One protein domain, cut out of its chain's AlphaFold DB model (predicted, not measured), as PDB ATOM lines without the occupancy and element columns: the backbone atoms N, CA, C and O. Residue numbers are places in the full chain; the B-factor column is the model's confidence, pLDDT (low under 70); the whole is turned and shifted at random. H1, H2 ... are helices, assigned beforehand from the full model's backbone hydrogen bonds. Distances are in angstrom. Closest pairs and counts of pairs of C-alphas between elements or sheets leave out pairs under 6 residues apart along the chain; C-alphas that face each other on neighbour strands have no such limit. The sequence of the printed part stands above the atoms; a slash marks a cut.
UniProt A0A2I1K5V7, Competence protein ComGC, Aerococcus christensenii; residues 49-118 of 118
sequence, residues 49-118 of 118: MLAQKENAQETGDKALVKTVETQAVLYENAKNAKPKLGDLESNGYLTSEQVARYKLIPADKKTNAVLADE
ATOM      1  N   MET A  49      62.530 -18.944 -21.634       93.69
ATOM      2  CA  MET A  49      62.064 -19.632 -20.424       93.69
ATOM      3  C   MET A  49      61.308 -18.702 -19.467       93.69
ATOM      4  O   MET A  49      60.299 -19.110 -18.892       93.69
ATOM      5  N   LEU A  50      61.772 -17.459 -19.299       94.25
ATOM      6  CA  LEU A  50      61.096 -16.469 -18.456       94.25
ATOM      7  C   LEU A  50      59.695 -16.146 -18.987       94.25
ATOM      8  O   LEU A  50      58.734 -16.205 -18.222       94.25
ATOM      9  N   ALA A  51      59.564 -15.911 -20.295       93.62
ATOM     10  CA  ALA A  51      58.269 -15.675 -20.927       93.62
ATOM     11  C   ALA A  51      57.327 -16.885 -20.782       93.62
ATOM     12  O   ALA A  51      56.139 -16.723 -20.512       93.62
ATOM     13  N   GLN A  52      57.829 -18.118 -20.915       92.75
ATOM     14  CA  GLN A  52      57.007 -19.320 -20.716       92.75
ATOM     15  C   GLN A  52      56.525 -19.472 -19.269       92.75
ATOM     16  O   GLN A  52      55.369 -19.828 -19.047       92.75
ATOM     17  N   LYS A  53      57.378 -19.164 -18.284       93.50
ATOM     18  CA  LYS A  53      56.996 -19.161 -16.866       93.50
ATOM     19  C   LYS A  53      55.877 -18.153 -16.590       93.50
ATOM     20  O   LYS A  53      54.923 -18.496 -15.897       93.50
ATOM     21  N   GLU A  54      55.985 -16.942 -17.131       92.81
ATOM     22  CA  GLU A  54      54.965 -15.899 -16.981       92.81
ATOM     23  C   GLU A  54      53.631 -16.316 -17.617       92.81
ATOM     24  O   GLU A  54      52.595 -16.260 -16.959       92.81
ATOM     25  N   ASN A  55      53.661 -16.844 -18.845       93.25
ATOM     26  CA  ASN A  55      52.464 -17.361 -19.517       93.25
ATOM     27  C   ASN A  55      51.806 -18.516 -18.743       93.25
ATOM     28  O   ASN A  55      50.578 -18.588 -18.646       93.25
ATOM     29  N   ALA A  56      52.607 -19.431 -18.187       93.00
ATOM     30  CA  ALA A  56      52.103 -20.531 -17.370       93.00
ATOM     31  C   ALA A  56      51.444 -20.020 -16.081       93.00
ATOM     32  O   ALA A  56      50.370 -20.500 -15.716       93.00
ATOM     33  N   GLN A  57      52.049 -19.024 -15.425       92.25
ATOM     34  CA  GLN A  57      51.470 -18.380 -14.249       92.25
ATOM     35  C   GLN A  57      50.150 -17.683 -14.596       92.25
ATOM     36  O   GLN A  57      49.146 -17.934 -13.939       92.25
ATOM     37  N   GLU A  58      50.107 -16.899 -15.674       92.00
ATOM     38  CA  GLU A  58      48.882 -16.221 -16.110       92.00
ATOM     39  C   GLU A  58      47.766 -17.215 -16.470       92.00
ATOM     40  O   GLU A  58      46.601 -17.010 -16.128       92.00
ATOM     41  N   THR A  59      48.107 -18.317 -17.139       93.44
ATOM     42  CA  THR A  59      47.144 -19.376 -17.473       93.44
ATOM     43  C   THR A  59      46.620 -20.064 -16.213       93.44
ATOM     44  O   THR A  59      45.419 -20.320 -16.105       93.44
ATOM     45  N   GLY A  60      47.497 -20.328 -15.240       93.25
ATOM     46  CA  GLY A  60      47.120 -20.875 -13.939       93.25
ATOM     47  C   GLY A  60      46.202 -19.937 -13.154       93.25
ATOM     48  O   GLY A  60      45.182 -20.381 -12.628       93.25
ATOM     49  N   ASP A  61      46.507 -18.640 -13.143       92.81
ATOM     50  CA  ASP A  61      45.691 -17.616 -12.489       92.81
ATOM     51  C   ASP A  61      44.304 -17.515 -13.138       92.81
ATOM     52  O   ASP A  61      43.293 -17.520 -12.435       92.81
ATOM     53  N   LYS A  62      44.224 -17.526 -14.476       91.75
ATOM     54  CA  LYS A  62      42.945 -17.562 -15.210       91.75
ATOM     55  C   LYS A  62      42.123 -18.804 -14.867       91.75
ATOM     56  O   LYS A  62      40.918 -18.703 -14.639       91.75
ATOM     57  N   ALA A  63      42.756 -19.974 -14.799       92.88
ATOM     58  CA  ALA A  63      42.081 -21.214 -14.420       92.88
ATOM     59  C   ALA A  63      41.592 -21.183 -12.962       92.88
ATOM     60  O   ALA A  63      40.494 -21.664 -12.662       92.88
ATOM     61  N   LEU A  64      42.372 -20.585 -12.058       92.62
ATOM     62  CA  LEU A  64      41.982 -20.398 -10.664       92.62
ATOM     63  C   LEU A  64      40.780 -19.457 -10.548       92.62
ATOM     64  O   LEU A  64      39.806 -19.820  -9.894       92.62
ATOM     65  N   VAL A  65      40.806 -18.302 -11.222       92.00
ATOM     66  CA  VAL A  65      39.659 -17.381 -11.284       92.00
ATOM     67  C   VAL A  65      38.429 -18.117 -11.799       92.00
ATOM     68  O   VAL A  65      37.375 -18.058 -11.169       92.00
ATOM     69  N   LYS A  66      38.573 -18.904 -12.873       91.44
ATOM     70  CA  LYS A  66      37.450 -19.662 -13.424       91.44
ATOM     71  C   LYS A  66      36.891 -20.694 -12.449       91.44
ATOM     72  O   LYS A  66      35.680 -20.865 -12.358       91.44
ATOM     73  N   THR A  67      37.769 -21.361 -11.708       91.31
ATOM     74  CA  THR A  67      37.374 -22.318 -10.671       91.31
ATOM     75  C   THR A  67      36.575 -21.613  -9.582       91.31
ATOM     76  O   THR A  67      35.497 -22.084  -9.236       91.31
ATOM     77  N   VAL A  68      37.051 -20.463  -9.095       91.31
ATOM     78  CA  VAL A  68      36.345 -19.652  -8.091       91.31
ATOM     79  C   VAL A  68      34.976 -19.210  -8.605       91.31
ATOM     80  O   VAL A  68      33.995 -19.375  -7.890       91.31
ATOM     81  N   GLU A  69      34.874 -18.734  -9.849       90.38
ATOM     82  CA  GLU A  69      33.585 -18.397 -10.471       90.38
ATOM     83  C   GLU A  69      32.635 -19.601 -10.507       90.38
ATOM     84  O   GLU A  69      31.472 -19.488 -10.130       90.38
ATOM     85  N   THR A  70      33.115 -20.771 -10.942       91.38
ATOM     86  CA  THR A  70      32.299 -21.991 -10.978       91.38
ATOM     87  C   THR A  70      31.828 -22.388  -9.584       91.38
ATOM     88  O   THR A  70      30.649 -22.682  -9.407       91.38
ATOM     89  N   GLN A  71      32.711 -22.351  -8.585       91.12
ATOM     90  CA  GLN A  71      32.337 -22.663  -7.208       91.12
ATOM     91  C   GLN A  71      31.352 -21.641  -6.631       91.12
ATOM     92  O   GLN A  71      30.425 -22.018  -5.917       91.12
ATOM     93  N   ALA A  72      31.501 -20.366  -6.989       91.12
ATOM     94  CA  ALA A  72      30.583 -19.320  -6.574       91.12
ATOM     95  C   ALA A  72      29.171 -19.542  -7.137       91.12
ATOM     96  O   ALA A  72      28.196 -19.507  -6.387       91.12
ATOM     97  N   VAL A  73      29.066 -19.877  -8.428       89.06
ATOM     98  CA  VAL A  73      27.791 -20.235  -9.071       89.06
ATOM     99  C   VAL A  73      27.177 -21.485  -8.436       89.06
ATOM    100  O   VAL A  73      25.966 -21.542  -8.232       89.06
ATOM    101  N   LEU A  74      27.978 -22.501  -8.108       89.69
ATOM    102  CA  LEU A  74      27.479 -23.711  -7.447       89.69
ATOM    103  C   LEU A  74      26.920 -23.412  -6.053       89.69
ATOM    104  O   LEU A  74      25.861 -23.926  -5.694       89.69
ATOM    105  N   TYR A  75      27.603 -22.565  -5.285       90.06
ATOM    106  CA  TYR A  75      27.116 -22.113  -3.988       90.06
ATOM    107  C   TYR A  75      25.814 -21.313  -4.124       90.06
ATOM    108  O   TYR A  75      24.853 -21.589  -3.408       90.06
ATOM    109  N   GLU A  76      25.752 -20.374  -5.073       89.81
ATOM    110  CA  GLU A  76      24.555 -19.567  -5.328       89.81
ATOM    111  C   GLU A  76      23.356 -20.447  -5.696       89.81
ATOM    112  O   GLU A  76      22.283 -20.279  -5.125       89.81
ATOM    113  N   ASN A  77      23.543 -21.462  -6.545       89.19
ATOM    114  CA  ASN A  77      22.486 -22.424  -6.871       89.19
ATOM    115  C   ASN A  77      22.043 -23.264  -5.661       89.19
ATOM    116  O   ASN A  77      20.867 -23.591  -5.530       89.19
ATOM    117  N   ALA A  78      22.967 -23.630  -4.770       88.56
ATOM    118  CA  ALA A  78      22.656 -24.465  -3.611       88.56
ATOM    119  C   ALA A  78      22.007 -23.684  -2.454       88.56
ATOM    120  O   ALA A  78      21.211 -24.241  -1.697       88.56
ATOM    121  N   LYS A  79      22.378 -22.412  -2.276       87.44
ATOM    122  CA  LYS A  79      22.006 -21.590  -1.112       87.44
ATOM    123  C   LYS A  79      21.124 -20.389  -1.459       87.44
ATOM    124  O   LYS A  79      20.668 -19.717  -0.540       87.44
ATOM    125  N   ASN A  80      20.859 -20.141  -2.743       85.38
ATOM    126  CA  ASN A  80      20.145 -18.963  -3.257       85.38
ATOM    127  C   ASN A  80      20.729 -17.636  -2.738       85.38
ATOM    128  O   ASN A  80      20.004 -16.668  -2.514       85.38
ATOM    129  N   ALA A  81      22.042 -17.605  -2.506       85.75
ATOM    130  CA  ALA A  81      22.757 -16.460  -1.963       85.75
ATOM    131  C   ALA A  81      24.125 -16.338  -2.634       85.75
ATOM    132  O   ALA A  81      24.826 -17.339  -2.793       85.75
ATOM    133  N   LYS A  82      24.520 -15.114  -2.994       85.50
ATOM    134  CA  LYS A  82      25.855 -14.857  -3.540       85.50
ATOM    135  C   LYS A  82      26.915 -15.092  -2.459       85.50
ATOM    136  O   LYS A  82      26.808 -14.489  -1.389       85.50
ATOM    137  N   PRO A  83      27.924 -15.938  -2.708       87.44
ATOM    138  CA  PRO A  83      28.960 -16.215  -1.723       87.44
ATOM    139  C   PRO A  83      29.964 -15.071  -1.622       87.44
ATOM    140  O   PRO A  83      30.363 -14.483  -2.631       87.44
ATOM    141  N   LYS A  84      30.460 -14.828  -0.409       88.31
ATOM    142  CA  LYS A  84      31.739 -14.143  -0.207       88.31
ATOM    143  C   LYS A  84      32.888 -15.131  -0.385       88.31
ATOM    144  O   LYS A  84      32.718 -16.345  -0.253       88.31
ATOM    145  N   LEU A  85      34.095 -14.616  -0.612       85.69
ATOM    146  CA  LEU A  85      35.293 -15.455  -0.727       85.69
ATOM    147  C   LEU A  85      35.492 -16.354   0.514       85.69
ATOM    148  O   LEU A  85      35.841 -17.525   0.382       85.69
ATOM    149  N   GLY A  86      35.215 -15.823   1.711       85.19
ATOM    150  CA  GLY A  86      35.301 -16.570   2.973       85.19
ATOM    151  C   GLY A  86      34.222 -17.646   3.147       85.19
ATOM    152  O   GLY A  86      34.470 -18.653   3.813       85.19
ATOM    153  N   ASP A  87      33.056 -17.490   2.511       86.44
ATOM    154  CA  ASP A  87      32.001 -18.509   2.538       86.44
ATOM    155  C   ASP A  87      32.415 -19.731   1.717       86.44
ATOM    156  O   ASP A  87      32.176 -20.867   2.130       86.44
ATOM    157  N   LEU A  88      33.091 -19.511   0.584       86.69
ATOM    158  CA  LEU A  88      33.618 -20.591  -0.253       86.69
ATOM    159  C   LEU A  88      34.724 -21.383   0.453       86.69
ATOM    160  O   LEU A  88      34.796 -22.598   0.287       86.69
ATOM    161  N   GLU A  89      35.551 -20.726   1.267       90.94
ATOM    162  CA  GLU A  89      36.552 -21.405   2.099       90.94
ATOM    163  C   GLU A  89      35.890 -22.210   3.223       90.94
ATOM    164  O   GLU A  89      36.120 -23.410   3.363       90.94
ATOM    165  N   SER A  90      35.006 -21.566   3.987       88.50
ATOM    166  CA  SER A  90      34.379 -22.162   5.174       88.50
ATOM    167  C   SER A  90      33.474 -23.347   4.836       88.50
ATOM    168  O   SER A  90      33.372 -24.294   5.613       88.50
ATOM    169  N   ASN A  91      32.826 -23.314   3.669       86.44
ATOM    170  CA  ASN A  91      31.979 -24.404   3.183       86.44
ATOM    171  C   ASN A  91      32.759 -25.453   2.362       86.44
ATOM    172  O   ASN A  91      32.145 -26.360   1.805       86.44
ATOM    173  N   GLY A  92      34.091 -25.349   2.275       87.75
ATOM    174  CA  GLY A  92      34.950 -26.351   1.636       87.75
ATOM    175  C   GLY A  92      34.926 -26.361   0.104       87.75
ATOM    176  O   GLY A  92      35.410 -27.312  -0.503       87.75
ATOM    177  N   TYR A  93      34.389 -25.318  -0.533       87.25
ATOM    178  CA  TYR A  93      34.421 -25.162  -1.991       87.25
ATOM    179  C   TYR A  93      35.813 -24.755  -2.494       87.25
ATOM    180  O   TYR A  93      36.183 -25.076  -3.623       87.25
ATOM    181  N   LEU A  94      36.585 -24.048  -1.663       90.81
ATOM    182  CA  LEU A  94      37.960 -23.644  -1.941       90.81
ATOM    183  C   LEU A  94      38.882 -24.032  -0.787       90.81
ATOM    184  O   LEU A  94      38.526 -23.939   0.383       90.81
ATOM    185  N   THR A  95      40.105 -24.415  -1.132       92.94
ATOM    186  CA  THR A  95      41.189 -24.610  -0.164       92.94
ATOM    187  C   THR A  95      41.803 -23.272   0.247       92.94
ATOM    188  O   THR A  95      41.836 -22.323  -0.543       92.94
ATOM    189  N   SER A  96      42.391 -23.207   1.443       90.50
ATOM    190  CA  SER A  96      43.098 -22.006   1.912       90.50
ATOM    191  C   SER A  96      44.239 -21.580   0.982       90.50
ATOM    192  O   SER A  96      44.505 -20.390   0.822       90.50
ATOM    193  N   GLU A  97      44.884 -22.531   0.298       90.81
ATOM    194  CA  GLU A  97      45.914 -22.239  -0.703       90.81
ATOM    195  C   GLU A  97      45.332 -21.547  -1.947       90.81
ATOM    196  O   GLU A  97      45.905 -20.579  -2.450       90.81
ATOM    197  N   GLN A  98      44.169 -21.998  -2.429       89.94
ATOM    198  CA  GLN A  98      43.460 -21.359  -3.542       89.94
ATOM    199  C   GLN A  98      42.993 -19.951  -3.173       89.94
ATOM    200  O   GLN A  98      43.138 -19.040  -3.982       89.94
ATOM    201  N   VAL A  99      42.499 -19.755  -1.948       90.88
ATOM    202  CA  VAL A  99      42.100 -18.441  -1.426       90.88
ATOM    203  C   VAL A  99      43.302 -17.503  -1.333       90.88
ATOM    204  O   VAL A  99      43.236 -16.364  -1.798       90.88
ATOM    205  N   ALA A 100      44.423 -17.978  -0.783       91.50
ATOM    206  CA  ALA A 100      45.653 -17.201  -0.687       91.50
ATOM    207  C   ALA A 100      46.177 -16.799  -2.071       91.50
ATOM    208  O   ALA A 100      46.447 -15.622  -2.303       91.50
ATOM    209  N   ARG A 101      46.249 -17.743  -3.021       90.62
ATOM    210  CA  ARG A 101      46.642 -17.435  -4.403       90.62
ATOM    211  C   ARG A 101      45.681 -16.463  -5.071       90.62
ATOM    212  O   ARG A 101      46.134 -15.496  -5.672       90.62
ATOM    213  N   TYR A 102      44.375 -16.663  -4.920       89.88
ATOM    214  CA  TYR A 102      43.373 -15.775  -5.503       89.88
ATOM    215  C   TYR A 102      43.514 -14.342  -4.978       89.88
ATOM    216  O   TYR A 102      43.415 -13.392  -5.748       89.88
ATOM    217  N   LYS A 103      43.833 -14.149  -3.691       89.31
ATOM    218  CA  LYS A 103      44.098 -12.814  -3.123       89.31
ATOM    219  C   LYS A 103      45.279 -12.109  -3.800       89.31
ATOM    220  O   LYS A 103      45.173 -10.910  -4.037       89.31
ATOM    221  N   LEU A 104      46.327 -12.846  -4.176       90.50
ATOM    222  CA  LEU A 104      47.521 -12.314  -4.850       90.50
ATOM    223  C   LEU A 104      47.287 -11.921  -6.317       90.50
ATOM    224  O   LEU A 104      48.070 -11.145  -6.862       90.50
ATOM    225  N   ILE A 105      46.230 -12.432  -6.956       89.69
ATOM    226  CA  ILE A 105      45.900 -12.068  -8.339       89.69
ATOM    227  C   ILE A 105      45.504 -10.576  -8.389       89.69
ATOM    228  O   ILE A 105      44.691 -10.131  -7.570       89.69
ATOM    229  N   PRO A 106      46.038  -9.778  -9.328       87.12
ATOM    230  CA  PRO A 106      45.652  -8.378  -9.499       87.12
ATOM    231  C   PRO A 106      44.143  -8.188  -9.729       87.12
ATOM    232  O   PRO A 106      43.488  -9.020 -10.358       87.12
ATOM    233  N   ALA A 107      43.571  -7.096  -9.207       81.56
ATOM    234  CA  ALA A 107      42.126  -6.844  -9.263       81.56
ATOM    235  C   ALA A 107      41.589  -6.682 -10.694       81.56
ATOM    236  O   ALA A 107      40.480  -7.113 -10.979       81.56
ATOM    237  N   ASP A 108      42.397  -6.149 -11.609       82.12
ATOM    238  CA  ASP A 108      42.093  -6.032 -13.038       82.12
ATOM    239  C   ASP A 108      41.893  -7.393 -13.724       82.12
ATOM    240  O   ASP A 108      41.151  -7.492 -14.700       82.12
ATOM    241  N   LYS A 109      42.508  -8.455 -13.190       82.75
ATOM    242  CA  LYS A 109      42.373  -9.829 -13.698       82.75
ATOM    243  C   LYS A 109      41.271 -10.626 -12.996       82.75
ATOM    244  O   LYS A 109      40.976 -11.747 -13.408       82.75
ATOM    245  N   LYS A 110      40.660 -10.066 -11.948       81.94
ATOM    246  CA  LYS A 110      39.524 -10.650 -11.227       81.94
ATOM    247  C   LYS A 110      38.228 -10.129 -11.852       81.94
ATOM    248  O   LYS A 110      37.782  -9.028 -11.550       81.94
ATOM    249  N   THR A 111      37.592 -10.913 -12.716       66.69
ATOM    250  CA  THR A 111      36.266 -10.620 -13.295       66.69
ATOM    251  C   THR A 111      35.161 -10.809 -12.254       66.69
ATOM    252  O   THR A 111      34.384 -11.759 -12.297       66.69
ATOM    253  N   ASN A 112      35.104  -9.936 -11.249       64.88
ATOM    254  CA  ASN A 112      34.354 -10.212 -10.025       64.88
ATOM    255  C   ASN A 112      32.884  -9.745 -10.063       64.88
ATOM    256  O   ASN A 112      32.470  -8.893  -9.290       64.88
ATOM    257  N   ALA A 113      32.072 -10.328 -10.953       61.53
ATOM    258  CA  ALA A 113      30.607 -10.152 -10.938       61.53
ATOM    259  C   ALA A 113      29.863 -11.218 -10.096       61.53
ATOM    260  O   ALA A 113      28.652 -11.109  -9.872       61.53
ATOM    261  N   VAL A 114      30.577 -12.269  -9.666       71.75
ATOM    262  CA  VAL A 114      29.994 -13.509  -9.113       71.75
ATOM    263  C   VAL A 114      30.175 -13.631  -7.593       71.75
ATOM    264  O   VAL A 114      29.370 -14.284  -6.935       71.75
ATOM    265  N   LEU A 115      31.191 -12.985  -7.016       78.94
ATOM    266  CA  LEU A 115      31.336 -12.884  -5.562       78.94
ATOM    267  C   LEU A 115      30.535 -11.686  -5.043       78.94
ATOM    268  O   LEU A 115      30.454 -10.655  -5.709       78.94
ATOM    269  N   ALA A 116      29.937 -11.826  -3.861       73.81
ATOM    270  CA  ALA A 116      29.425 -10.671  -3.136       73.81
ATOM    271  C   ALA A 116      30.600  -9.780  -2.706       73.81
ATOM    272  O   ALA A 116      31.657 -10.301  -2.335       73.81
ATOM    273  N   ASP A 117      30.405  -8.459  -2.745       67.75
ATOM    274  CA  ASP A 117      31.357  -7.517  -2.156       67.75
ATOM    275  C   ASP A 117      31.588  -7.881  -0.676       67.75
ATOM    276  O   ASP A 117      30.656  -8.308   0.025       67.75
ATOM    277  N   GLU A 118      32.849  -7.795  -0.233       58.16
ATOM    278  CA  GLU A 118      33.252  -8.130   1.144       58.16
ATOM    279  C   GLU A 118      32.470  -7.339   2.200       58.16
ATOM    280  O   GLU A 118      32.255  -6.119   2.037       58.16
TER     281      GLU A 118
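What this domain is: This is residues 49 to 118 of the 118 residues of the protein "Competence protein ComGC" of Aerococcus christensenii (UniProt A0A2I1K5V7). One long straight helix, H1, makes the longest axis, and two short helices, H2 and H3, folded back on each other as a small hairpin, lie crosswise to it on one side, H3 at residues 61 to 65 of H1 and H2 at residues 71 to 75. Residues 49 to 57 of H1 stick out as a free arm, and the last stretch, residues 105 to 118, has no named element and runs back alongside H1. The printed part has 70 residues with three named helices, in the order H1, H2, H3, and no named strand; the class is all helix. It is only just compact, close to loose, with a radius of gyration of the C-alphas of 12.9 A, and spans 45 by 21 by 18 A.

Where its parts are: H1, residues 49 to 79, begins at C-alpha 49 (62.064, -19.632, -20.424) and is 44.5 A long. H2 is residues 85 to 90. H3, residues 96 to 104, is 12.6 A long and ends at C-alpha 104 (47.521, -12.314, -4.850).

How they stand to each other: H1 touches H3 with residues 61 to 65 alone; the closest C-alphas, of Val 65 and Tyr 102, are 7.1 A apart. They run opposite ways at a steep tilt of 63 degrees. H1 and H2 only just touch, with 3 pairs of C-alphas within 8 A, through residues 71 to 75 of H1 alone; the closest are Ala 72 and Leu 88, 7.1 A, and the lines are only just about perpendicular at 71 degrees. H2 and H3 form a helical hairpin and only just touch, with 3 pairs of C-alphas within 8 A, the closest being Glu 89 and Ser 96 at 6.6 A; they run opposite ways at a shallow tilt of 11 degrees. The helix packing is mostly crossed, but only just: 1 of 3 touching pairs is at a shallow tilt. In H1, H2 and H3 every O i to N i+4 pair is within hydrogen-bond range.

The domain as a whole: The C-alphas of Met 49 and Asn 80, 45.3 A apart, are the two farthest apart. Without residues 49 to 57 the body spans 31 by 21 by 19 A. The printed part has no cut, and both links, H1 to H2 and H2 to H3, are tight. Mean pLDDT of the printed part is 87.2; residues 111 to 113 and 117 to 118 are under 70.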